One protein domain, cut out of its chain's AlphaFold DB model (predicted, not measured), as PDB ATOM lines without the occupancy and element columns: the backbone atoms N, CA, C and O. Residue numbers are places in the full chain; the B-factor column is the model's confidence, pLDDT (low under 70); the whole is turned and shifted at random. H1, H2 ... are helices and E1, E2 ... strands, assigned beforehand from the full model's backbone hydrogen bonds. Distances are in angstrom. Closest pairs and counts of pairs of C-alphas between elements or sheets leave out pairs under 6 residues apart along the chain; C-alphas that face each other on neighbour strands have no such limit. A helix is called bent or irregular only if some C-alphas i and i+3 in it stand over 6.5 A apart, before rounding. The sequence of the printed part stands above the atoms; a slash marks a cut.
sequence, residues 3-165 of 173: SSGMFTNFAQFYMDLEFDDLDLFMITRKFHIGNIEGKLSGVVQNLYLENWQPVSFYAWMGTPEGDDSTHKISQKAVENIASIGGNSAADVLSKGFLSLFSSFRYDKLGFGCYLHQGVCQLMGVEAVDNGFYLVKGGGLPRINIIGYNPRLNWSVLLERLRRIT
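AT A GLANCE: This is residues 3 to 165 of the 173 residues of an uncharacterized protein of methanotrophic endosymbiont of Bathymodiolus azoricus (Menez Gwen) (UniProt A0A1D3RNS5). A long, twisted antiparallel sheet, its long strands E1, E2, E3 and E5 bent, forms a trough in which helices H2 and H4 sit side by side. Short H1 sits where E1 ends, and H3 lies off the sheet at one end of the longest axis, with the loop at Thr 8 at the other. The 163 printed residues have four named helices and ten named strands, in the order E1 H1 E2 E3 E4 H2 H3 E5 E6 E7 E8 E9 E10 H4; the class is mixed. The whole is compact, with a radius of gyration of the C-alphas of 16.7 A, and elongated, spanning 56 by 31 by 29 A.

HOW THE PARTS SIT: In the branched sheet, E5, residues 103 to 116, has E3, residues 53 to 62, on one side (N 113 and O 59, 2.9 A). On the other side are E6, residues 119 to 124 (N 114 and O 121, 3.0 A), which forms a hairpin with E5, and E8, residues 131 to 137 (N 136 and O 108, 2.8 A). E5 bends by 75 degrees at residue 107 and pairs over residues 103 to 105 with E4, residues 72 to 74 (N 73 and O 104, 2.8 A). E2, residues 39 to 50, forms a hairpin with E3 (N 43 and O 60, 2.8 A), and E1, residues 12 to 23, is its other neighbour (N 17 and O 44, 2.8 A). E7, residues 126 to 128, E8 and E9, residues 145 to 147, form a meander, each strand the antiparallel neighbour of the one before, with N 133 and O 126 at 2.8 A and N 132 and O 147 at 2.9 A. E10, residues 151 to 153, pairs with E6 (N 120 and O 152, 2.8 A). H2, residues 75 to 88, is on the sheet and irregular, with C-alphas 84 and 87 9.1 A apart. With residues 80 to 85 alone it touches H4, residues 154 to 165, at a shallow tilt of 19 degrees, opposite ways; the closest C-alphas, of Ile 84 and Arg 160, are 5.3 A apart. H4 only grazes the sheet with residues 154 to 157, as H1, residues 24 to 30, does with 24 to 27. H3, residues 95 to 100, is not on the sheet and is close to H2 but not clearly touching; the closest C-alphas, of Gln 75 and Leu 98, are 6.1 A apart. Each O i to N i+4 pair is within hydrogen-bond range in H1, H3 and H4, and 8 of 10 in H2.

IN THESE COORDINATES: E1 begins at C-alpha 12, (56.434, 42.985, -39.762), and is 31.7 A long; E2 is 31.6 A, E3 23.9 A, E5 35.6 A, H2 18.4 A and H4 16.3 A. H4 ends at C-alpha 165, (45.886, 37.258, -15.512).

THE WHOLE: The C-alphas farthest apart, of Thr 8 and Leu 100, are 55.8 A apart. The printed part has no cut and no long link. Mean pLDDT of the printed part is 89.4; residues 5 to 9 and 87 to 95 are under 70.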
ATOM      1  N   SER A   3      57.875  36.829 -42.509       73.06
ATOM      2  CA  SER A   3      58.477  37.907 -41.719       73.06
ATOM      3  C   SER A   3      59.333  38.804 -42.602       73.06
ATOM      4  O   SER A   3      60.093  38.295 -43.428       73.06
ATOM      5  N   SER A   4      59.275  40.115 -42.389       76.56
ATOM      6  CA  SER A   4      60.119  41.102 -43.073       76.56
ATOM      7  C   SER A   4      60.632  42.151 -42.080       76.56
ATOM      8  O   SER A   4      60.034  42.393 -41.032       76.56
ATOM      9  N   GLY A   5      61.793  42.748 -42.373       69.88
ATOM     10  CA  GLY A   5      62.314  43.872 -41.587       69.88
ATOM     11  C   GLY A   5      62.674  43.557 -40.129       69.88
ATOM     12  O   GLY A   5      62.732  44.485 -39.329       69.88
ATOM     13  N   MET A   6      62.949  42.292 -39.775       61.12
ATOM     14  CA  MET A   6      63.154  41.838 -38.381       61.12
ATOM     15  C   MET A   6      64.266  42.570 -37.602       61.12
ATOM     16  O   MET A   6      64.278  42.522 -36.377       61.12
ATOM     17  N   PHE A   7      65.173  43.267 -38.294       67.06
ATOM     18  CA  PHE A   7      66.276  44.043 -37.707       67.06
ATOM     19  C   PHE A   7      66.141  45.560 -37.940       67.06
ATOM     20  O   PHE A   7      67.113  46.301 -37.824       67.06
ATOM     21  N   THR A   8      64.945  46.024 -38.307       64.44
ATOM     22  CA  THR A   8      64.626  47.439 -38.558       64.44
ATOM     23  C   THR A   8      63.550  47.927 -37.584       64.44
ATOM     24  O   THR A   8      62.848  47.119 -36.984       64.44
ATOM     25  N   ASN A   9      63.357  49.246 -37.465       62.91
ATOM     26  CA  ASN A   9      62.302  49.857 -36.632       62.91
ATOM     27  C   ASN A   9      60.854  49.605 -37.139       62.91
ATOM     28  O   ASN A   9      59.922  50.244 -36.652       62.91
ATOM     29  N   PHE A  10      60.678  48.724 -38.133       70.00
ATOM     30  CA  PHE A  10      59.405  48.346 -38.758       70.00
ATOM     31  C   PHE A  10      59.353  46.828 -38.975       70.00
ATOM     32  O   PHE A  10      59.205  46.343 -40.097       70.00
ATOM     33  N   ALA A  11      59.535  46.058 -37.901       85.06
ATOM     34  CA  ALA A  11      59.416  44.607 -37.976       85.06
ATOM     35  C   ALA A  11      57.958  44.226 -38.268       85.06
ATOM     36  O   ALA A  11      57.052  44.612 -37.525       85.06
ATOM     37  N   GLN A  12      57.746  43.468 -39.342       90.69
ATOM     38  CA  GLN A  12      56.434  42.985 -39.762       90.69
ATOM     39  C   GLN A  12      56.400  41.463 -39.694       90.69
ATOM     40  O   GLN A  12      57.330  40.781 -40.144       90.69
ATOM     41  N   PHE A  13      55.316  40.924 -39.145       92.81
ATOM     42  CA  PHE A  13      55.181  39.490 -38.931       92.81
ATOM     43  C   PHE A  13      53.773  38.995 -39.245       92.81
ATOM     44  O   PHE A  13      52.791  39.630 -38.859       92.81
ATOM     45  N   TYR A  14      53.709  37.849 -39.924       95.12
ATOM     46  CA  TYR A  14      52.477  37.190 -40.341       95.12
ATOM     47  C   TYR A  14      52.444  35.735 -39.877       95.12
ATOM     48  O   TYR A  14      53.350  34.945 -40.191       95.12
ATOM     49  N   MET A  15      51.367  35.361 -39.188       95.12
ATOM     50  CA  MET A  15      51.151  33.985 -38.751       95.12
ATOM     51  C   MET A  15      49.678  33.584 -38.729       95.12
ATOM     52  O   MET A  15      48.797  34.413 -38.520       95.12
ATOM     53  N   ASP A  16      49.469  32.279 -38.857       96.81
ATOM     54  CA  ASP A  16      48.226  31.599 -38.522       96.81
ATOM     55  C   ASP A  16      48.540  30.593 -37.410       96.81
ATOM     56  O   ASP A  16      49.632  30.010 -37.390       96.81
ATOM     57  N   LEU A  17      47.611  30.423 -36.473       96.75
ATOM     58  CA  LEU A  17      47.686  29.445 -35.395       96.75
ATOM     59  C   LEU A  17      46.394  28.647 -35.331       96.75
ATOM     60  O   LEU A  17      45.308  29.187 -35.532       96.75
ATOM     61  N   GLU A  18      46.528  27.394 -34.938       97.75
ATOM     62  CA  GLU A  18      45.429  26.505 -34.597       97.75
ATOM     63  C   GLU A  18      45.843  25.703 -33.367       97.75
ATOM     64  O   GLU A  18      47.027  25.395 -33.177       97.75
ATOM     65  N   PHE A  19      44.885  25.443 -32.492       96.88
ATOM     66  CA  PHE A  19      45.070  24.611 -31.319       96.88
ATOM     67  C   PHE A  19      43.785  23.854 -31.032       96.88
ATOM     68  O   PHE A  19      42.691  24.408 -31.143       96.88
ATOM     69  N   ASP A  20      43.940  22.614 -30.583       97.19
ATOM     70  CA  ASP A  20      42.824  21.709 -30.362       97.19
ATOM     71  C   ASP A  20      42.883  21.070 -28.985       97.19
ATOM     72  O   ASP A  20      43.964  20.758 -28.476       97.19
ATOM     73  N   ASP A  21      41.701  20.854 -28.405       96.50
ATOM     74  CA  ASP A  21      41.491  20.054 -27.201       96.50
ATOM     75  C   ASP A  21      42.367  20.472 -26.008       96.50
ATOM     76  O   ASP A  21      42.772  19.651 -25.181       96.50
ATOM     77  N   LEU A  22      42.651  21.772 -25.879       96.50
ATOM     78  CA  LEU A  22      43.403  22.276 -24.740       96.50
ATOM     79  C   LEU A  22      42.582  22.132 -23.457       96.50
ATOM     80  O   LEU A  22      41.427  22.550 -23.391       96.50
ATOM     81  N   ASP A  23      43.206  21.601 -22.411       96.88
ATOM     82  CA  ASP A  23      42.582  21.464 -21.097       96.88
ATOM     83  C   ASP A  23      42.394  22.847 -20.445       96.88
ATOM     84  O   ASP A  23      43.360  23.521 -20.055       96.88
ATOM     85  N   LEU A  24      41.133  23.280 -20.328       96.62
ATOM     86  CA  LEU A  24      40.787  24.574 -19.742       96.62
ATOM     87  C   LEU A  24      41.210  24.668 -18.280       96.62
ATOM     88  O   LEU A  24      41.664  25.729 -17.851       96.62
ATOM     89  N   PHE A  25      41.120  23.572 -17.529       96.38
ATOM     90  CA  PHE A  25      41.418  23.575 -16.104       96.38
ATOM     91  C   PHE A  25      42.901  23.862 -15.877       96.38
ATOM     92  O   PHE A  25      43.263  24.681 -15.029       96.38
ATOM     93  N   MET A  26      43.767  23.254 -16.689       93.50
ATOM     94  CA  MET A  26      45.206  23.497 -16.653       93.50
ATOM     95  C   MET A  26      45.560  24.939 -17.031       93.50
ATOM     96  O   MET A  26      46.377  25.572 -16.352       93.50
ATOM     97  N   ILE A  27      44.931  25.486 -18.076       92.06
ATOM     98  CA  ILE A  27      45.197  26.854 -18.535       92.06
ATOM     99  C   ILE A  27      44.731  27.875 -17.497       92.06
ATOM    100  O   ILE A  27      45.514  28.720 -17.055       92.06
ATOM    101  N   THR A  28      43.470  27.815 -17.074       91.56
ATOM    102  CA  THR A  28      42.882  28.870 -16.238       91.56
ATOM    103  C   THR A  28      43.457  28.872 -14.830       91.56
ATOM    104  O   THR A  28      43.606  29.942 -14.229       91.56
ATOM    105  N   ARG A  29      43.865  27.700 -14.329       89.38
ATOM    106  CA  ARG A  29      44.602  27.575 -13.070       89.38
ATOM    107  C   ARG A  29      45.970  28.247 -13.151       89.38
ATOM    108  O   ARG A  29      46.315  28.998 -12.242       89.38
ATOM    109  N   LYS A  30      46.729  28.023 -14.230       88.38
ATOM    110  CA  LYS A  30      48.069  28.609 -14.420       88.38
ATOM    111  C   LYS A  30      48.043  30.141 -14.410       88.38
ATOM    112  O   LYS A  30      48.962  30.762 -13.884       88.38
ATOM    113  N   PHE A  31      46.991  30.739 -14.964       85.69
ATOM    114  CA  PHE A  31      46.820  32.193 -15.036       85.69
ATOM    115  C   PHE A  31      45.970  32.778 -13.899       85.69
ATOM    116  O   PHE A  31      45.607  33.946 -13.957       85.69
ATOM    117  N   HIS A  32      45.629  31.984 -12.877       85.94
ATOM    118  CA  HIS A  32      44.822  32.406 -11.726       85.94
ATOM    119  C   HIS A  32      43.445  33.011 -12.074       85.94
ATOM    120  O   HIS A  32      42.811  33.624 -11.208       85.94
ATOM    121  N   ILE A  33      42.936  32.770 -13.288       87.31
ATOM    122  CA  ILE A  33      41.636  33.259 -13.783       87.31
ATOM    123  C   ILE A  33      40.481  32.630 -12.981       87.31
ATOM    124  O   ILE A  33      39.415  33.220 -12.840       87.31
ATOM    125  N   GLY A  34      40.703  31.452 -12.405       91.25
ATOM    126  CA  GLY A  34      39.696  30.619 -11.753       91.25
ATOM    127  C   GLY A  34      39.743  29.208 -12.333       91.25
ATOM    128  O   GLY A  34      40.632  28.892 -13.122       91.25
ATOM    129  N   ASN A  35      38.795  28.357 -11.946       94.88
ATOM    130  CA  ASN A  35      38.728  26.992 -12.463       94.88
ATOM    131  C   ASN A  35      37.635  26.933 -13.523       94.88
ATOM    132  O   ASN A  35      36.480  27.256 -13.230       94.88
ATOM    133  N   ILE A  36      38.013  26.523 -14.729       96.75
ATOM    134  CA  ILE A  36      37.084  26.184 -15.799       96.75
ATOM    135  C   ILE A  36      37.428  24.761 -16.222       96.75
ATOM    136  O   ILE A  36      38.531  24.516 -16.681       96.75
ATOM    137  N   GLU A  37      36.523  23.818 -16.008       97.69
ATOM    138  CA  GLU A  37      36.643  22.451 -16.516       97.69
ATOM    139  C   GLU A  37      36.046  22.400 -17.926       97.69
ATOM    140  O   GLU A  37      35.044  23.074 -18.183       97.69
ATOM    141  N   GLY A  38      36.659  21.634 -18.827       97.56
ATOM    142  CA  GLY A  38      36.262  21.517 -20.229       97.56
ATOM    143  C   GLY A  38      37.466  21.478 -21.168       97.56
ATOM    144  O   GLY A  38      38.613  21.588 -20.719       97.56
ATOM    145  N   LYS A  39      37.204  21.398 -22.471       98.00
ATOM    146  CA  LYS A  39      38.219  21.596 -23.508       98.00
ATOM    147  C   LYS A  39      38.049  22.934 -24.229       98.00
ATOM    148  O   LYS A  39      36.965  23.519 -24.255       98.00
ATOM    149  N   LEU A  40      39.134  23.415 -24.829       97.31
ATOM    150  CA  LEU A  40      39.166  24.617 -25.656       97.31
ATOM    151  C   LEU A  40      39.946  24.355 -26.942       97.31
ATOM    152  O   LEU A  40      41.133  24.034 -26.895       97.31
ATOM    153  N   SER A  41      39.295  24.589 -28.073       98.25
ATOM    154  CA  SER A  41      39.938  24.650 -29.386       98.25
ATOM    155  C   SER A  41      39.791  26.044 -29.969       98.25
ATOM    156  O   SER A  41      38.943  26.835 -29.534       98.25
ATOM    157  N   GLY A  42      40.612  26.372 -30.956       97.94
ATOM    158  CA  GLY A  42      40.538  27.670 -31.591       97.94
ATOM    159  C   GLY A  42      41.569  27.904 -32.673       97.94
ATOM    160  O   GLY A  42      42.515  27.147 -32.872       97.94
ATOM    161  N   VAL A  43      41.369  29.022 -33.357       98.25
ATOM    162  CA  VAL A  43      42.190  29.481 -34.468       98.25
ATOM    163  C   VAL A  43      42.492  30.963 -34.327       98.25
ATOM    164  O   VAL A  43      41.688  31.750 -33.823       98.25
ATOM    165  N   VAL A  44      43.655  31.353 -34.828       98.19
ATOM    166  CA  VAL A  44      44.015  32.738 -35.106       98.19
ATOM    167  C   VAL A  44      44.469  32.791 -36.553       98.19
ATOM    168  O   VAL A  44      45.413  32.109 -36.932       98.19
ATOM    169  N   GLN A  45      43.794  33.593 -37.356       98.06
ATOM    170  CA  GLN A  45      44.016  33.700 -38.788       98.06
ATOM    171  C   GLN A  45      44.392  35.126 -39.156       98.06
ATOM    172  O   GLN A  45      43.859  36.094 -38.598       98.06
ATOM    173  N   ASN A  46      45.265  35.250 -40.150       96.94
ATOM    174  CA  ASN A  46      45.727  36.519 -40.691       96.94
ATOM    175  C   ASN A  46      46.290  37.437 -39.596       96.94
ATOM    176  O   ASN A  46      46.035  38.645 -39.615       96.94
ATOM    177  N   LEU A  47      47.016  36.876 -38.617       97.25
ATOM    178  CA  LEU A  47      47.656  37.702 -37.603       97.25
ATOM    179  C   LEU A  47      48.739  38.530 -38.264       97.25
ATOM    180  O   LEU A  47      49.723  37.985 -38.756       97.25
ATOM    181  N   TYR A  48      48.556  39.842 -38.215       95.62
ATOM    182  CA  TYR A  48      49.527  40.817 -38.658       95.62
ATOM    183  C   TYR A  48      50.023  41.626 -37.470       95.62
ATOM    184  O   TYR A  48      49.238  42.273 -36.764       95.62
ATOM    185  N   LEU A  49      51.335  41.576 -37.255       94.12
ATOM    186  CA  LEU A  49      52.021  42.395 -36.271       94.12
ATOM    187  C   LEU A  49      52.862  43.462 -36.965       94.12
ATOM    188  O   LEU A  49      53.601  43.163 -37.906       94.12
ATOM    189  N   GLU A  50      52.837  44.663 -36.402       92.25
ATOM    190  CA  GLU A  50      53.823  45.709 -36.653       92.25
ATOM    191  C   GLU A  50      54.515  46.034 -35.335       92.25
ATOM    192  O   GLU A  50      53.856  46.253 -34.318       92.25
ATOM    193  N   ASN A  51      55.849  46.040 -35.325       89.56
ATOM    194  CA  ASN A  51      56.635  46.324 -34.121       89.56
ATOM    195  C   ASN A  51      56.191  45.484 -32.910       89.56
ATOM    196  O   ASN A  51      56.084  45.982 -31.789       89.56
ATOM    197  N   TRP A  52      55.920  44.197 -33.158       88.19
ATOM    198  CA  TRP A  52      55.444  43.217 -32.172       88.19
ATOM    199  C   TRP A  52      54.074  43.520 -31.551       88.19
ATOM    200  O   TRP A  52      53.687  42.888 -30.569       88.19
ATOM    201  N   GLN A  53      53.313  44.451 -32.127       90.88
ATOM    202  CA  GLN A  53      51.948  44.753 -31.716       90.88
ATOM    203  C   GLN A  53      50.951  44.262 -32.767       90.88
ATOM    204  O   GLN A  53      51.163  44.496 -33.957       90.88
ATOM    205  N   PRO A  54      49.861  43.590 -32.361       93.25
ATOM    206  CA  PRO A  54      48.850  43.136 -33.303       93.25
ATOM    207  C   PRO A  54      48.073  44.316 -33.879       93.25
ATOM    208  O   PRO A  54      47.518  45.128 -33.139       93.25
ATOM    209  N   VAL A  55      48.028  44.374 -35.209       95.31
ATOM    210  CA  VAL A  55      47.325  45.401 -35.989       95.31
ATOM    211  C   VAL A  55      46.009  44.856 -36.535       95.31
ATOM    212  O   VAL A  55      44.985  45.542 -36.483       95.31
ATOM    213  N   SER A  56      46.015  43.608 -37.008       97.50
ATOM    214  CA  SER A  56      44.814  42.906 -37.456       97.50
ATOM    215  C   SER A  56      44.923  41.404 -37.253       97.50
ATOM    216  O   SER A  56      46.012  40.846 -37.356       97.50
ATOM    217  N   PHE A  57      43.790  40.761 -36.987       98.12
ATOM    218  CA  PHE A  57      43.635  39.307 -37.004       98.12
ATOM    219  C   PHE A  57      42.154  38.940 -36.929       98.12
ATOM    220  O   PHE A  57      41.321  39.743 -36.501       98.12
ATOM    221  N   TYR A  58      41.844  37.695 -37.267       98.25
ATOM    222  CA  TYR A  58      40.645  37.011 -36.802       98.25
ATOM    223  C   TYR A  58      41.049  35.952 -35.779       98.25
ATOM    224  O   TYR A  58      41.957  35.172 -36.037       98.25
ATOM    225  N   ALA A  59      40.408  35.929 -34.616       98.12
ATOM    226  CA  ALA A  59      40.612  34.895 -33.614       98.12
ATOM    227  C   ALA A  59      39.267  34.348 -33.155       98.12
ATOM    228  O   ALA A  59      38.340  35.116 -32.888       98.12
ATOM    229  N   TRP A  60      39.188  33.031 -33.017       98.12
ATOM    230  CA  TRP A  60      38.049  32.331 -32.446       98.12
ATOM    231  C   TRP A  60      38.542  31.219 -31.537       98.12
ATOM    232  O   TRP A  60      39.447  30.477 -31.902       98.12
ATOM    233  N   MET A  61      37.938  31.093 -30.363       97.25
ATOM    234  CA  MET A  61      38.171  29.968 -29.468       97.25
ATOM    235  C   MET A  61      36.888  29.609 -28.736       97.25
ATOM    236  O   MET A  61      36.095  30.492 -28.404       97.25
ATOM    237  N   GLY A  62      36.686  28.330 -28.455       97.81
ATOM    238  CA  GLY A  62      35.505  27.864 -27.744       97.81
ATOM    239  C   GLY A  62      35.538  26.377 -27.437       97.81
ATOM    240  O   GLY A  62      36.511  25.685 -27.735       97.81
ATOM    241  N   THR A  63      34.466  25.907 -26.809       98.19
ATOM    242  CA  THR A  63      34.229  24.485 -26.563       98.19
ATOM    243  C   THR A  63      34.222  23.734 -27.903       98.19
ATOM    244  O   THR A  63      33.429  24.109 -28.774       98.19
ATOM    245  N   PRO A  64      35.089  22.723 -28.103       97.56
ATOM    246  CA  PRO A  64      35.115  21.956 -29.343       97.56
ATOM    247  C   PRO A  64      33.841  21.125 -29.524       97.56
ATOM    248  O   PRO A  64      33.155  20.773 -28.560       97.56
ATOM    249  N   GLU A  65      33.516  20.801 -30.776       94.56
ATOM    250  CA  GLU A  65      32.392  19.916 -31.076       94.56
ATOM    251  C   GLU A  65      32.626  18.519 -30.488       94.56
ATOM    252  O   GLU A  65      33.712  17.956 -30.598       94.56
ATOM    253  N   GLY A  66      31.592  17.946 -29.870       93.75
ATOM    254  CA  GLY A  66      31.671  16.609 -29.280       93.75
ATOM    255  C   GLY A  66      32.454  16.520 -27.965       93.75
ATOM    256  O   GLY A  66      32.730  15.407 -27.528       93.75
ATOM    257  N   ASP A  67      32.794  17.646 -27.325       96.19
ATOM    258  CA  ASP A  67      33.414  17.642 -25.996       96.19
ATOM    259  C   ASP A  67      32.482  17.009 -24.944       96.19
ATOM    260  O   ASP A  67      31.450  17.576 -24.580       96.19
ATOM    261  N   ASP A  68      32.859  15.827 -24.453       94.88
ATOM    262  CA  ASP A  68      32.142  15.047 -23.441       94.88
ATOM    263  C   ASP A  68      32.700  15.237 -22.019       94.88
ATOM    264  O   ASP A  68      32.244  14.595 -21.064       94.88
ATOM    265  N   SER A  69      33.683  16.127 -21.860       96.75
ATOM    266  CA  SER A  69      34.291  16.422 -20.570       96.75
ATOM    267  C   SER A  69      33.334  17.160 -19.623       96.75
ATOM    268  O   SER A  69      32.226  17.584 -19.961       96.75
ATOM    269  N   THR A  70      33.735  17.293 -18.356       96.25
ATOM    270  CA  THR A  70      32.913  18.029 -17.392       96.25
ATOM    271  C   THR A  70      33.011  19.527 -17.650       96.25
ATOM    272  O   THR A  70      34.088  20.101 -17.581       96.25
ATOM    273  N   HIS A  71      31.866  20.178 -17.852       97.38
ATOM    274  CA  HIS A  71      31.775  21.631 -17.996       97.38
ATOM    275  C   HIS A  71      31.327  22.294 -16.702       97.38
ATOM    276  O   HIS A  71      30.134  22.350 -16.372       97.38
ATOM    277  N   LYS A  72      32.303  22.797 -15.944       96.88
ATOM    278  CA  LYS A  72      32.082  23.575 -14.723       96.88
ATOM    279  C   LYS A  72      32.922  24.837 -14.721       96.88
ATOM    280  O   LYS A  72      34.058  24.835 -15.173       96.88
ATOM    281  N   ILE A  73      32.376  25.902 -14.160       95.38
ATOM    282  CA  ILE A  73      33.040  27.193 -14.029       95.38
ATOM    283  C   ILE A  73      32.911  27.697 -12.593       95.38
ATOM    284  O   ILE A  73      31.824  27.682 -12.014       95.38
ATOM    285  N   SER A  74      34.022  28.112 -11.984       94.44
ATOM    286  CA  SER A  74      34.007  28.669 -10.630       94.44
ATOM    287  C   SER A  74      33.456  30.094 -10.608       94.44
ATOM    288  O   SER A  74      33.544  30.821 -11.597       94.44
ATOM    289  N   GLN A  75      32.957  30.535  -9.451       91.00
ATOM    290  CA  GLN A  75      32.521  31.922  -9.255       91.00
ATOM    291  C   GLN A  75      33.602  32.936  -9.675       91.00
ATOM    292  O   GLN A  75      33.319  33.863 -10.429       91.00
ATOM    293  N   LYS A  76      34.858  32.713  -9.258       90.81
ATOM    294  CA  LYS A  76      35.996  33.572  -9.623       90.81
ATOM    295  C   LYS A  76      36.164  33.696 -11.142       90.81
ATOM    296  O   LYS A  76      36.393  34.792 -11.643       90.81
ATOM    297  N   ALA A  77      36.039  32.587 -11.875       92.62
ATOM    298  CA  ALA A  77      36.145  32.600 -13.330       92.62
ATOM    299  C   ALA A  77      34.990  33.380 -13.974       92.62
ATOM    300  O   ALA A  77      35.229  34.178 -14.877       92.62
ATOM    301  N   VAL A  78      33.761  33.216 -13.473       90.50
ATOM    302  CA  VAL A  78      32.597  33.994 -13.930       90.50
ATOM    303  C   VAL A  78      32.824  35.496 -13.735       90.50
ATOM    304  O   VAL A  78      32.643  36.272 -14.673       90.50
ATOM    305  N   GLU A  79      33.253  35.905 -12.541       87.69
ATOM    306  CA  GLU A  79      33.524  37.308 -12.205       87.69
ATOM    307  C   GLU A  79      34.641  37.895 -13.077       87.69
ATOM    308  O   GLU A  79      34.497  38.994 -13.621       87.69
ATOM    309  N   ASN A  80      35.722  37.139 -13.283       89.94
ATOM    310  CA  ASN A  80      36.824  37.553 -14.140       89.94
ATOM    311  C   ASN A  80      36.386  37.723 -15.598       89.94
ATOM    312  O   ASN A  80      36.661  38.777 -16.172       89.94
ATOM    313  N   ILE A  81      35.653  36.770 -16.186       89.44
ATOM    314  CA  ILE A  81      35.141  36.890 -17.564       89.44
ATOM    315  C   ILE A  81      34.220  38.109 -17.695       89.44
ATOM    316  O   ILE A  81      34.383  38.910 -18.618       89.44
ATOM    317  N   ALA A  82      33.292  38.297 -16.754       84.38
ATOM    318  CA  ALA A  82      32.390  39.447 -16.764       84.38
ATOM    319  C   ALA A  82      33.163  40.779 -16.701       84.38
ATOM    320  O   ALA A  82      32.852  41.723 -17.430       84.38
ATOM    321  N   SER A  83      34.233  40.841 -15.899       83.38
ATOM    322  CA  SER A  83      35.070  42.040 -15.774       83.38
ATOM    323  C   SER A  83      35.822  42.413 -17.064       83.38
ATOM    324  O   SER A  83      36.057  43.600 -17.307       83.38
ATOM    325  N   ILE A  84      36.142  41.438 -17.931       84.94
ATOM    326  CA  ILE A  84      36.756  41.682 -19.251       84.94
ATOM    327  C   ILE A  84      35.778  42.435 -20.159       84.94
ATOM    328  O   ILE A  84      36.147  43.411 -20.819       84.94
ATOM    329  N   GLY A  85      34.509  42.019 -20.163       73.94
ATOM    330  CA  GLY A  85      33.450  42.671 -20.935       73.94
ATOM    331  C   GLY A  85      33.036  44.041 -20.381       73.94
ATOM    332  O   GLY A  85      32.509  44.873 -21.121       73.94
ATOM    333  N   GLY A  86      33.369  44.339 -19.122       71.81
ATOM    334  CA  GLY A  86      33.018  45.587 -18.440       71.81
ATOM    335  C   GLY A  86      31.536  45.635 -18.055       71.81
ATOM    336  O   GLY A  86      30.861  44.610 -18.010       71.81
ATOM    337  N   ASN A  87      31.009  46.838 -17.804       63.31
ATOM    338  CA  ASN A  87      29.619  47.024 -17.353       63.31
ATOM    339  C   ASN A  87      28.572  46.440 -18.327       63.31
ATOM    340  O   ASN A  87      27.457  46.163 -17.923       63.31
ATOM    341  N   SER A  88      28.938  46.209 -19.593       58.38
ATOM    342  CA  SER A  88      28.076  45.647 -20.638       58.38
ATOM    343  C   SER A  88      28.128  44.118 -20.762       58.38
ATOM    344  O   SER A  88      27.731  43.601 -21.802       58.38
ATOM    345  N   ALA A  89      28.692  43.384 -19.798       57.69
ATOM    346  CA  ALA A  89      28.729  41.913 -19.822       57.69
ATOM    347  C   ALA A  89      28.193  41.250 -18.538       57.69
ATOM    348  O   ALA A  89      28.224  40.027 -18.410       57.69
ATOM    349  N   ALA A  90      27.719  42.051 -17.575       55.72
ATOM    350  CA  ALA A  90      27.492  41.610 -16.198       55.72
ATOM    351  C   ALA A  90      26.061  41.814 -15.667       55.72
ATOM    352  O   ALA A  90      25.783  41.382 -14.549       55.72
ATOM    353  N   ASP A  91      25.143  42.408 -16.438       52.94
ATOM    354  CA  ASP A  91      23.834  42.860 -15.924       52.94
ATOM    355  C   ASP A  91      22.891  41.738 -15.433       52.94
ATOM    356  O   ASP A  91      21.839  42.019 -14.864       52.94
ATOM    357  N   VAL A  92      23.267  40.460 -15.572       55.56
ATOM    358  CA  VAL A  92      22.445  39.298 -15.168       55.56
ATOM    359  C   VAL A  92      23.077  38.476 -14.023       55.56
ATOM    360  O   VAL A  92      22.525  37.463 -13.591       55.56
ATOM    361  N   LEU A  93      24.222  38.890 -13.467       66.44
ATOM    362  CA  LEU A  93      24.900  38.152 -12.393       66.44
ATOM    363  C   LEU A  93      24.449  38.634 -11.006       66.44
ATOM    364  O   LEU A  93      24.975  39.606 -10.465       66.44
ATOM    365  N   SER A  94      23.488  37.941 -10.383       63.06
ATOM    366  CA  SER A  94      23.111  38.280  -9.004       63.06
ATOM    367  C   SER A  94      24.213  37.866  -8.016       63.06
ATOM    368  O   SER A  94      24.584  36.693  -7.924       63.06
ATOM    369  N   LYS A  95      24.728  38.831  -7.238       69.69
ATOM    370  CA  LYS A  95      25.769  38.584  -6.217       69.69
ATOM    371  C   LYS A  95      25.355  37.509  -5.201       69.69
ATOM    372  O   LYS A  95      26.192  36.738  -4.749       69.69
ATOM    373  N   GLY A  96      24.059  37.427  -4.886       70.38
ATOM    374  CA  GLY A  96      23.500  36.392  -4.016       70.38
ATOM    375  C   GLY A  96      23.602  34.989  -4.620       70.38
ATOM    376  O   GLY A  96      24.134  34.096  -3.971       70.38
ATOM    377  N   PHE A  97      23.178  34.796  -5.877       76.62
ATOM    378  CA  PHE A  97      23.294  33.504  -6.569       76.62
ATOM    379  C   PHE A  97      24.748  33.039  -6.687       76.62
ATOM    380  O   PHE A  97      25.024  31.861  -6.485       76.62
ATOM    381  N   LEU A  98      25.674  33.970  -6.940       76.56
ATOM    382  CA  LEU A  98      27.105  33.677  -6.975       76.56
ATOM    383  C   LEU A  98      27.638  33.174  -5.626       76.56
ATOM    384  O   LEU A  98      28.392  32.211  -5.600       76.56
ATOM    385  N   SER A  99      27.194  33.757  -4.508       77.75
ATOM    386  CA  SER A  99      27.650  33.353  -3.167       77.75
ATOM    387  C   SER A  99      27.118  31.998  -2.673       77.75
ATOM    388  O   SER A  99      27.697  31.415  -1.760       77.75
ATOM    389  N   LEU A 100      26.024  31.486  -3.251       80.31
ATOM    390  CA  LEU A 100      25.394  30.229  -2.820       80.31
ATOM    391  C   LEU A 100      26.069  28.979  -3.399       80.31
ATOM    392  O   LEU A 100      25.890  27.886  -2.860       80.31
ATOM    393  N   PHE A 101      26.823  29.119  -4.491       81.88
ATOM    394  CA  PHE A 101      27.416  27.998  -5.215       81.88
ATOM    395  C   PHE A 101      28.903  28.233  -5.475       81.88
ATOM    396  O   PHE A 101      29.307  29.277  -5.970       81.88
ATOM    397  N   SER A 102      29.730  27.219  -5.212       85.62
ATOM    398  CA  SER A 102      31.171  27.280  -5.497       85.62
ATOM    399  C   SER A 102      31.496  27.170  -6.993       85.62
ATOM    400  O   SER A 102      32.550  27.626  -7.445       85.62
ATOM    401  N   SER A 103      30.601  26.551  -7.768       92.00
ATOM    402  CA  SER A 103      30.736  26.354  -9.210       92.00
ATOM    403  C   SER A 103      29.378  26.241  -9.895       92.00
ATOM    404  O   SER A 103      28.378  25.870  -9.278       92.00
ATOM    405  N   PHE A 104      29.371  26.532 -11.191       94.50
ATOM    406  CA  PHE A 104      28.213  26.469 -12.073       94.50
ATOM    407  C   PHE A 104      28.512  25.546 -13.244       94.50
ATOM    408  O   PHE A 104      29.643  25.487 -13.717       94.50
ATOM    409  N   ARG A 105      27.499  24.845 -13.739       95.38
ATOM    410  CA  ARG A 105      27.580  24.102 -14.992       95.38
ATOM    411  C   ARG A 105      27.351  25.029 -16.185       95.38
ATOM    412  O   ARG A 105      26.538  25.959 -16.123       95.38
ATOM    413  N   TYR A 106      28.051  24.754 -17.276       96.06
ATOM    414  CA  TYR A 106      27.827  25.387 -18.570       96.06
ATOM    415  C   TYR A 106      27.687  24.316 -19.658       96.06
ATOM    416  O   TYR A 106      27.944  23.145 -19.402       96.06
ATOM    417  N   ASP A 107      27.164  24.715 -20.812       96.25
ATOM    418  CA  ASP A 107      26.978  23.871 -21.998       96.25
ATOM    419  C   ASP A 107      28.081  24.148 -23.025       96.25
ATOM    420  O   ASP A 107      28.754  23.251 -23.507       96.25
ATOM    421  N   LYS A 108      28.307  25.431 -23.315       96.56
ATOM    422  CA  LYS A 108      29.369  25.879 -24.218       96.56
ATOM    423  C   LYS A 108      29.879  27.255 -23.832       96.56
ATOM    424  O   LYS A 108      29.122  28.095 -23.337       96.56
ATOM    425  N   LEU A 109      31.157  27.490 -24.088       96.19
ATOM    426  CA  LEU A 109      31.792  28.795 -23.965       96.19
ATOM    427  C   LEU A 109      32.608  29.114 -25.207       96.19
ATOM    428  O   LEU A 109      32.988  28.222 -25.962       96.19
ATOM    429  N   GLY A 110      32.850  30.397 -25.433       96.19
ATOM    430  CA  GLY A 110      33.616  30.823 -26.588       96.19
ATOM    431  C   GLY A 110      33.647  32.326 -26.765       96.19
ATOM    432  O   GLY A 110      32.760  33.063 -26.329       96.19
ATOM    433  N   PHE A 111      34.731  32.757 -27.386       93.88
ATOM    434  CA  PHE A 111      35.121  34.140 -27.535       93.88
ATOM    435  C   PHE A 111      35.770  34.323 -28.903       93.88
ATOM    436  O   PHE A 111      36.742  33.646 -29.244       93.88
ATOM    437  N   GLY A 112      35.240  35.267 -29.671       95.94
ATOM    438  CA  GLY A 112      35.816  35.697 -30.936       95.94
ATOM    439  C   GLY A 112      36.243  37.152 -30.898       95.94
ATOM    440  O   GLY A 112      35.616  37.973 -30.228       95.94
ATOM    441  N   CYS A 113      37.292  37.470 -31.648       96.56
ATOM    442  CA  CYS A 113      37.757  38.828 -31.865       96.56
ATOM    443  C   CYS A 113      38.231  38.994 -33.306       96.56
ATOM    444  O   CYS A 113      39.208  38.368 -33.718       96.56
ATOM    445  N   TYR A 114      37.576  39.880 -34.053       97.88
ATOM    446  CA  TYR A 114      38.138  40.424 -35.285       97.88
ATOM    447  C   TYR A 114      38.750  41.793 -34.989       97.88
ATOM    448  O   TYR A 114      38.030  42.760 -34.718       97.88
ATOM    449  N   LEU A 115      40.081  41.863 -34.981       98.06
ATOM    450  CA  LEU A 115      40.815  43.099 -34.729       98.06
ATOM    451  C   LEU A 115      41.007  43.863 -36.037       98.06
ATOM    452  O   LEU A 115      41.636  43.368 -36.971       98.06
ATOM    453  N   HIS A 116      40.519  45.100 -36.069       95.62
ATOM    454  CA  HIS A 116      40.774  46.040 -37.153       95.62
ATOM    455  C   HIS A 116      40.723  47.480 -36.625       95.62
ATOM    456  O   HIS A 116      39.829  47.831 -35.853       95.62
ATOM    457  N   GLN A 117      41.682  48.321 -37.030       92.75
ATOM    458  CA  GLN A 117      41.759  49.740 -36.628       92.75
ATOM    459  C   GLN A 117      41.700  49.953 -35.100       92.75
ATOM    460  O   GLN A 117      41.025  50.854 -34.603       92.75
ATOM    461  N   GLY A 118      42.373  49.088 -34.332       94.94
ATOM    462  CA  GLY A 118      42.412  49.174 -32.867       94.94
ATOM    463  C   GLY A 118      41.093  48.826 -32.165       94.94
ATOM    464  O   GLY A 118      40.978  49.002 -30.950       94.94
ATOM    465  N   VAL A 119      40.099  48.316 -32.896       96.38
ATOM    466  CA  VAL A 119      38.828  47.843 -32.345       96.38
ATOM    467  C   VAL A 119      38.722  46.343 -32.557       96.38
ATOM    468  O   VAL A 119      38.833  45.846 -33.673       96.38
ATOM    469  N   CYS A 120      38.473  45.633 -31.466       95.56
ATOM    470  CA  CYS A 120      38.110  44.233 -31.477       95.56
ATOM    471  C   CYS A 120      36.589  44.118 -31.614       95.56
ATOM    472  O   CYS A 120      35.840  44.597 -30.753       95.56
ATOM    473  N   GLN A 121      36.138  43.521 -32.716       95.75
ATOM    474  CA  GLN A 121      34.747  43.121 -32.893       95.75
ATOM    475  C   GLN A 121      34.546  41.766 -32.213       95.75
ATOM    476  O   GLN A 121      35.105  40.762 -32.651       95.75
ATOM    477  N   LEU A 122      33.807  41.777 -31.109       93.62
ATOM    478  CA  LEU A 122      33.590  40.636 -30.237       93.62
ATOM    479  C   LEU A 122      32.470  39.739 -30.746       93.62
ATOM    480  O   LEU A 122      31.442  40.212 -31.228       93.62
ATOM    481  N   MET A 123      32.667  38.437 -30.569       93.50
ATOM    482  CA  MET A 123      31.695  37.397 -30.885       93.50
ATOM    483  C   MET A 123      31.615  36.389 -29.739       93.50
ATOM    484  O   MET A 123      32.575  36.209 -28.986       93.50
ATOM    485  N   GLY A 124      30.474  35.716 -29.633       94.56
ATOM    486  CA  GLY A 124      30.235  34.641 -28.677       94.56
ATOM    487  C   GLY A 124      29.690  33.392 -29.358       94.56
ATOM    488  O   GLY A 124      29.407  33.408 -30.553       94.56
ATOM    489  N   VAL A 125      29.539  32.309 -28.595       95.31
ATOM    490  CA  VAL A 125      29.129  30.977 -29.086       95.31
ATOM    491  C   VAL A 125      27.745  30.926 -29.712       95.31
ATOM    492  O   VAL A 125      27.419  29.970 -30.414       95.31
ATOM    493  N   GLU A 126      26.895  31.896 -29.396       94.75
ATOM    494  CA  GLU A 126      25.529  31.956 -29.889       94.75
ATOM    495  C   GLU A 126      24.998  33.385 -29.763       94.75
ATOM    496  O   GLU A 126      25.225  34.045 -28.746       94.75
ATOM    497  N   ALA A 127      24.294  33.862 -30.791       93.25
ATOM    498  CA  ALA A 127      23.614  35.152 -30.758       93.25
ATOM    499  C   ALA A 127      22.321  35.078 -29.928       93.25
ATOM    500  O   ALA A 127      21.651  34.049 -29.884       93.25
ATOM    501  N   VAL A 128      21.959  36.191 -29.298       90.88
ATOM    502  CA  VAL A 128      20.687  36.411 -28.595       90.88
ATOM    503  C   VAL A 128      20.193  37.821 -28.930       90.88
ATOM    504  O   VAL A 128      20.996  38.650 -29.346       90.88
ATOM    505  N   ASP A 129      18.903  38.111 -28.756       87.19
ATOM    506  CA  ASP A 129      18.237  39.330 -29.254       87.19
ATOM    507  C   ASP A 129      19.060  40.627 -29.149       87.19
ATOM    508  O   ASP A 129      19.146  41.381 -30.112       87.19
ATOM    509  N   ASN A 130      19.702  40.870 -28.001       84.81
ATOM    510  CA  ASN A 130      20.498  42.078 -27.752       84.81
ATOM    511  C   ASN A 130      21.974  41.789 -27.431       84.81
ATOM    512  O   ASN A 130      22.635  42.608 -26.798       84.81
ATOM    513  N   GLY A 131      22.507  40.631 -27.820       90.12
ATOM    514  CA  GLY A 131      23.882  40.285 -27.478       90.12
ATOM    515  C   GLY A 131      24.339  38.928 -27.989       90.12
ATOM    516  O   GLY A 131      23.827  38.377 -28.959       90.12
ATOM    517  N   PHE A 132      25.333  38.376 -27.313       92.38
ATOM    518  CA  PHE A 132      25.885  37.064 -27.619       92.38
ATOM    519  C   PHE A 132      26.323  36.366 -26.336       92.38
ATOM    520  O   PHE A 132      26.840  36.991 -25.409       92.38
ATOM    521  N   TYR A 133      26.132  35.054 -26.276       93.44
ATOM    522  CA  TYR A 133      26.628  34.242 -25.176       93.44
ATOM    523  C   TYR A 133      28.145  34.109 -25.272       93.44
ATOM    524  O   TYR A 133      28.662  33.578 -26.248       93.44
ATOM    525  N   LEU A 134      28.861  34.545 -24.240       93.81
ATOM    526  CA  LEU A 134      30.254  34.157 -24.003       93.81
ATOM    527  C   LEU A 134      30.317  32.804 -23.289       93.81
ATOM    528  O   LEU A 134      31.182  31.980 -23.566       93.81
ATOM    529  N   VAL A 135      29.363  32.580 -22.382       94.31
ATOM    530  CA  VAL A 135      29.127  31.304 -21.703       94.31
ATOM    531  C   VAL A 135      27.628  31.046 -21.729       94.31
ATOM    532  O   VAL A 135      26.848  31.855 -21.218       94.31
ATOM    533  N   LYS A 136      27.220  29.923 -22.319       94.94
ATOM    534  CA  LYS A 136      25.842  29.436 -22.299       94.94
ATOM    535  C   LYS A 136      25.714  28.378 -21.210       94.94
ATOM    536  O   LYS A 136      26.458  27.403 -21.192       94.94
ATOM    537  N   GLY A 137      24.777  28.574 -20.295       93.56
ATOM    538  CA  GLY A 137      24.536  27.682 -19.171       93.56
ATOM    539  C   GLY A 137      23.875  26.370 -19.591       93.56
ATOM    540  O   GLY A 137      22.971  26.364 -20.421       93.56
ATOM    541  N   GLY A 138      24.260  25.277 -18.933       91.88
ATOM    542  CA  GLY A 138      23.689  23.940 -19.111       91.88
ATOM    543  C   GLY A 138      23.503  23.250 -17.760       91.88
ATOM    544  O   GLY A 138      24.273  23.486 -16.835       91.88
ATOM    545  N   GLY A 139      22.470  22.418 -17.605       91.38
ATOM    546  CA  GLY A 139      22.177  21.740 -16.332       91.38
ATOM    547  C   GLY A 139      21.786  22.684 -15.180       91.38
ATOM    548  O   GLY A 139      21.204  23.750 -15.407       91.38
ATOM    549  N   LEU A 140      22.058  22.265 -13.935       89.75
ATOM    550  CA  LEU A 140      21.841  23.036 -12.701       89.75
ATOM    551  C   LEU A 140      22.950  22.744 -11.659       89.75
ATOM    552  O   LEU A 140      23.376  21.592 -11.564       89.75
ATOM    553  N   PRO A 141      23.390  23.740 -10.862       91.00
ATOM    554  CA  PRO A 141      23.146  25.171 -11.059       91.00
ATOM    555  C   PRO A 141      23.889  25.655 -12.315       91.00
ATOM    556  O   PRO A 141      25.045  25.296 -12.516       91.00
ATOM    557  N   ARG A 142      23.235  26.446 -13.174       91.81
ATOM    558  CA  ARG A 142      23.828  26.949 -14.428       91.81
ATOM    559  C   ARG A 142      24.056  28.447 -14.391       91.81
ATOM    560  O   ARG A 142      23.368  29.151 -13.654       91.81
ATOM    561  N   ILE A 143      24.955  28.928 -15.243       88.94
ATOM    562  CA  ILE A 143      25.213  30.357 -15.396       88.94
ATOM    563  C   ILE A 143      25.352  30.757 -16.860       88.94
ATOM    564  O   ILE A 143      25.905  30.012 -17.663       88.94
ATOM    565  N   ASN A 144      24.834  31.938 -17.189       91.31
ATOM    566  CA  ASN A 144      24.988  32.562 -18.496       91.31
ATOM    567  C   ASN A 144      25.870  33.799 -18.347       91.31
ATOM    568  O   ASN A 144      25.678  34.578 -17.413       91.31
ATOM    569  N   ILE A 145      26.774  34.008 -19.298       90.69
ATOM    570  CA  ILE A 145      27.508  35.265 -19.453       90.69
ATOM    571  C   ILE A 145      27.199  35.786 -20.851       90.69
ATOM    572  O   ILE A 145      27.506  35.120 -21.840       90.69
ATOM    573  N   ILE A 146      26.565  36.954 -20.923       90.50
ATOM    574  CA  ILE A 146      26.107  37.571 -22.171       90.50
ATOM    575  C   ILE A 146      26.883  38.868 -22.372       90.50
ATOM    576  O   ILE A 146      26.901  39.719 -21.487       90.50
ATOM    577  N   GLY A 147      27.516  39.018 -23.532       89.12
ATOM    578  CA  GLY A 147      28.080  40.283 -23.981       89.12
ATOM    579  C   GLY A 147      27.043  41.082 -24.765       89.12
ATOM    580  O   GLY A 147      26.419  40.547 -25.677       89.12
ATOM    581  N   TYR A 148      26.877  42.360 -24.426       87.94
ATOM    582  CA  TYR A 148      25.936  43.259 -25.111       87.94
ATOM    583  C   TYR A 148      26.635  44.242 -26.060       87.94
ATOM    584  O   TYR A 148      26.029  44.731 -27.010       87.94
ATOM    585  N   ASN A 149      27.920  44.534 -25.832       88.12
ATOM    586  CA  ASN A 149      28.694  45.417 -26.701       88.12
ATOM    587  C   ASN A 149      29.629  44.603 -27.616       88.12
ATOM    588  O   ASN A 149      30.631  44.070 -27.129       88.12
ATOM    589  N   PRO A 150      29.363  44.543 -28.933       89.12
ATOM    590  CA  PRO A 150      30.201  43.814 -29.875       89.12
ATOM    591  C   PRO A 150      31.466  44.582 -30.273       89.12
ATOM    592  O   PRO A 150      32.255  44.065 -31.050       89.12
ATOM    593  N   ARG A 151      31.687  45.820 -29.810       92.50
ATOM    594  CA  ARG A 151      32.861  46.625 -30.185       92.50
ATOM    595  C   ARG A 151      33.615  47.089 -28.951       92.50
ATOM    596  O   ARG A 151      33.121  47.908 -28.176       92.50
ATOM    597  N   LEU A 152      34.851  46.625 -28.810       91.56
ATOM    598  CA  LEU A 152      35.716  46.987 -27.695       91.56
ATOM    599  C   LEU A 152      37.052  47.523 -28.208       91.56
ATOM    600  O   LEU A 152      37.655  46.954 -29.116       91.56
ATOM    601  N   ASN A 153      37.531  48.622 -27.622       94.38
ATOM    602  CA  ASN A 153      38.877  49.102 -27.914       94.38
ATOM    603  C   ASN A 153      39.898  48.035 -27.484       94.38
ATOM    604  O   ASN A 153      39.852  47.540 -26.355       94.38
ATOM    605  N   TRP A 154      40.811  47.687 -28.384       94.56
ATOM    606  CA  TRP A 154      41.798  46.638 -28.167       94.56
ATOM    607  C   TRP A 154      42.721  46.916 -26.975       94.56
ATOM    608  O   TRP A 154      42.998  46.010 -26.190       94.56
ATOM    609  N   SER A 155      43.152  48.167 -26.776       93.31
ATOM    610  CA  SER A 155      44.018  48.513 -25.643       93.31
ATOM    611  C   SER A 155      43.294  48.335 -24.309       93.31
ATOM    612  O   SER A 155      43.872  47.800 -23.363       93.31
ATOM    613  N   VAL A 156      42.004  48.683 -24.265       92.62
ATOM    614  CA  VAL A 156      41.133  48.479 -23.099       92.62
ATOM    615  C   VAL A 156      40.921  46.989 -22.831       92.62
ATOM    616  O   VAL A 156      40.986  46.560 -21.681       92.62
ATOM    617  N   LEU A 157      40.699  46.179 -23.873       91.75
ATOM    618  CA  LEU A 157      40.596  44.725 -23.731       91.75
ATOM    619  C   LEU A 157      41.878  44.140 -23.123       91.75
ATOM    620  O   LEU A 157      41.808  43.397 -22.147       91.75
ATOM    621  N   LEU A 158      43.045  44.524 -23.647       92.00
ATOM    622  CA  LEU A 158      44.337  44.081 -23.120       92.00
ATOM    623  C   LEU A 158      44.571  44.528 -21.674       92.00
ATOM    624  O   LEU A 158      45.104  43.761 -20.877       92.00
ATOM    625  N   GLU A 159      44.189  45.751 -21.314       92.00
ATOM    626  CA  GLU A 159      44.283  46.236 -19.934       92.00
ATOM    627  C   GLU A 159      43.447  45.374 -18.977       92.00
ATOM    628  O   GLU A 159      43.929  44.960 -17.920       92.00
ATOM    629  N   ARG A 160      42.210  45.047 -19.367       90.69
ATOM    630  CA  ARG A 160      41.310  44.214 -18.560       90.69
ATOM    631  C   ARG A 160      41.797  42.772 -18.461       90.69
ATOM    632  O   ARG A 160      41.783  42.214 -17.369       90.69
ATOM    633  N   LEU A 161      42.286  42.199 -19.562       90.00
ATOM    634  CA  LEU A 161      42.895  40.867 -19.562       90.00
ATOM    635  C   LEU A 161      44.090  40.810 -18.605       90.00
ATOM    636  O   LEU A 161      44.139  39.936 -17.747       90.00
ATOM    637  N   ARG A 162      45.000  41.792 -18.662       89.88
ATOM    638  CA  ARG A 162      46.151  41.856 -17.742       89.88
ATOM    639  C   ARG A 162      45.736  41.894 -16.274       89.88
ATOM    640  O   ARG A 162      46.430  41.318 -15.442       89.88
ATOM    641  N   ARG A 163      44.622  42.554 -15.946       88.94
ATOM    642  CA  ARG A 163      44.111  42.643 -14.570       88.94
ATOM    643  C   ARG A 163      43.691  41.284 -14.013       88.94
ATOM    644  O   ARG A 163      43.899  41.044 -12.831       88.94
ATOM    645  N   ILE A 164      43.126  40.415 -14.850       86.81
ATOM    646  CA  ILE A 164      42.657  39.092 -14.417       86.81
ATOM    647  C   ILE A 164      43.728  37.999 -14.529       86.81
ATOM    648  O   ILE A 164      43.590  36.963 -13.886       86.81
ATOM    649  N   THR A 165      44.775  38.212 -15.337       82.38
ATOM    650  CA  THR A 165      45.886  37.258 -15.512       82.38
ATOM    651  C   THR A 165      47.113  37.576 -14.664       82.38
ATOM    652  O   THR A 165      48.025  36.754 -14.610       82.38
TER     653      THR A 165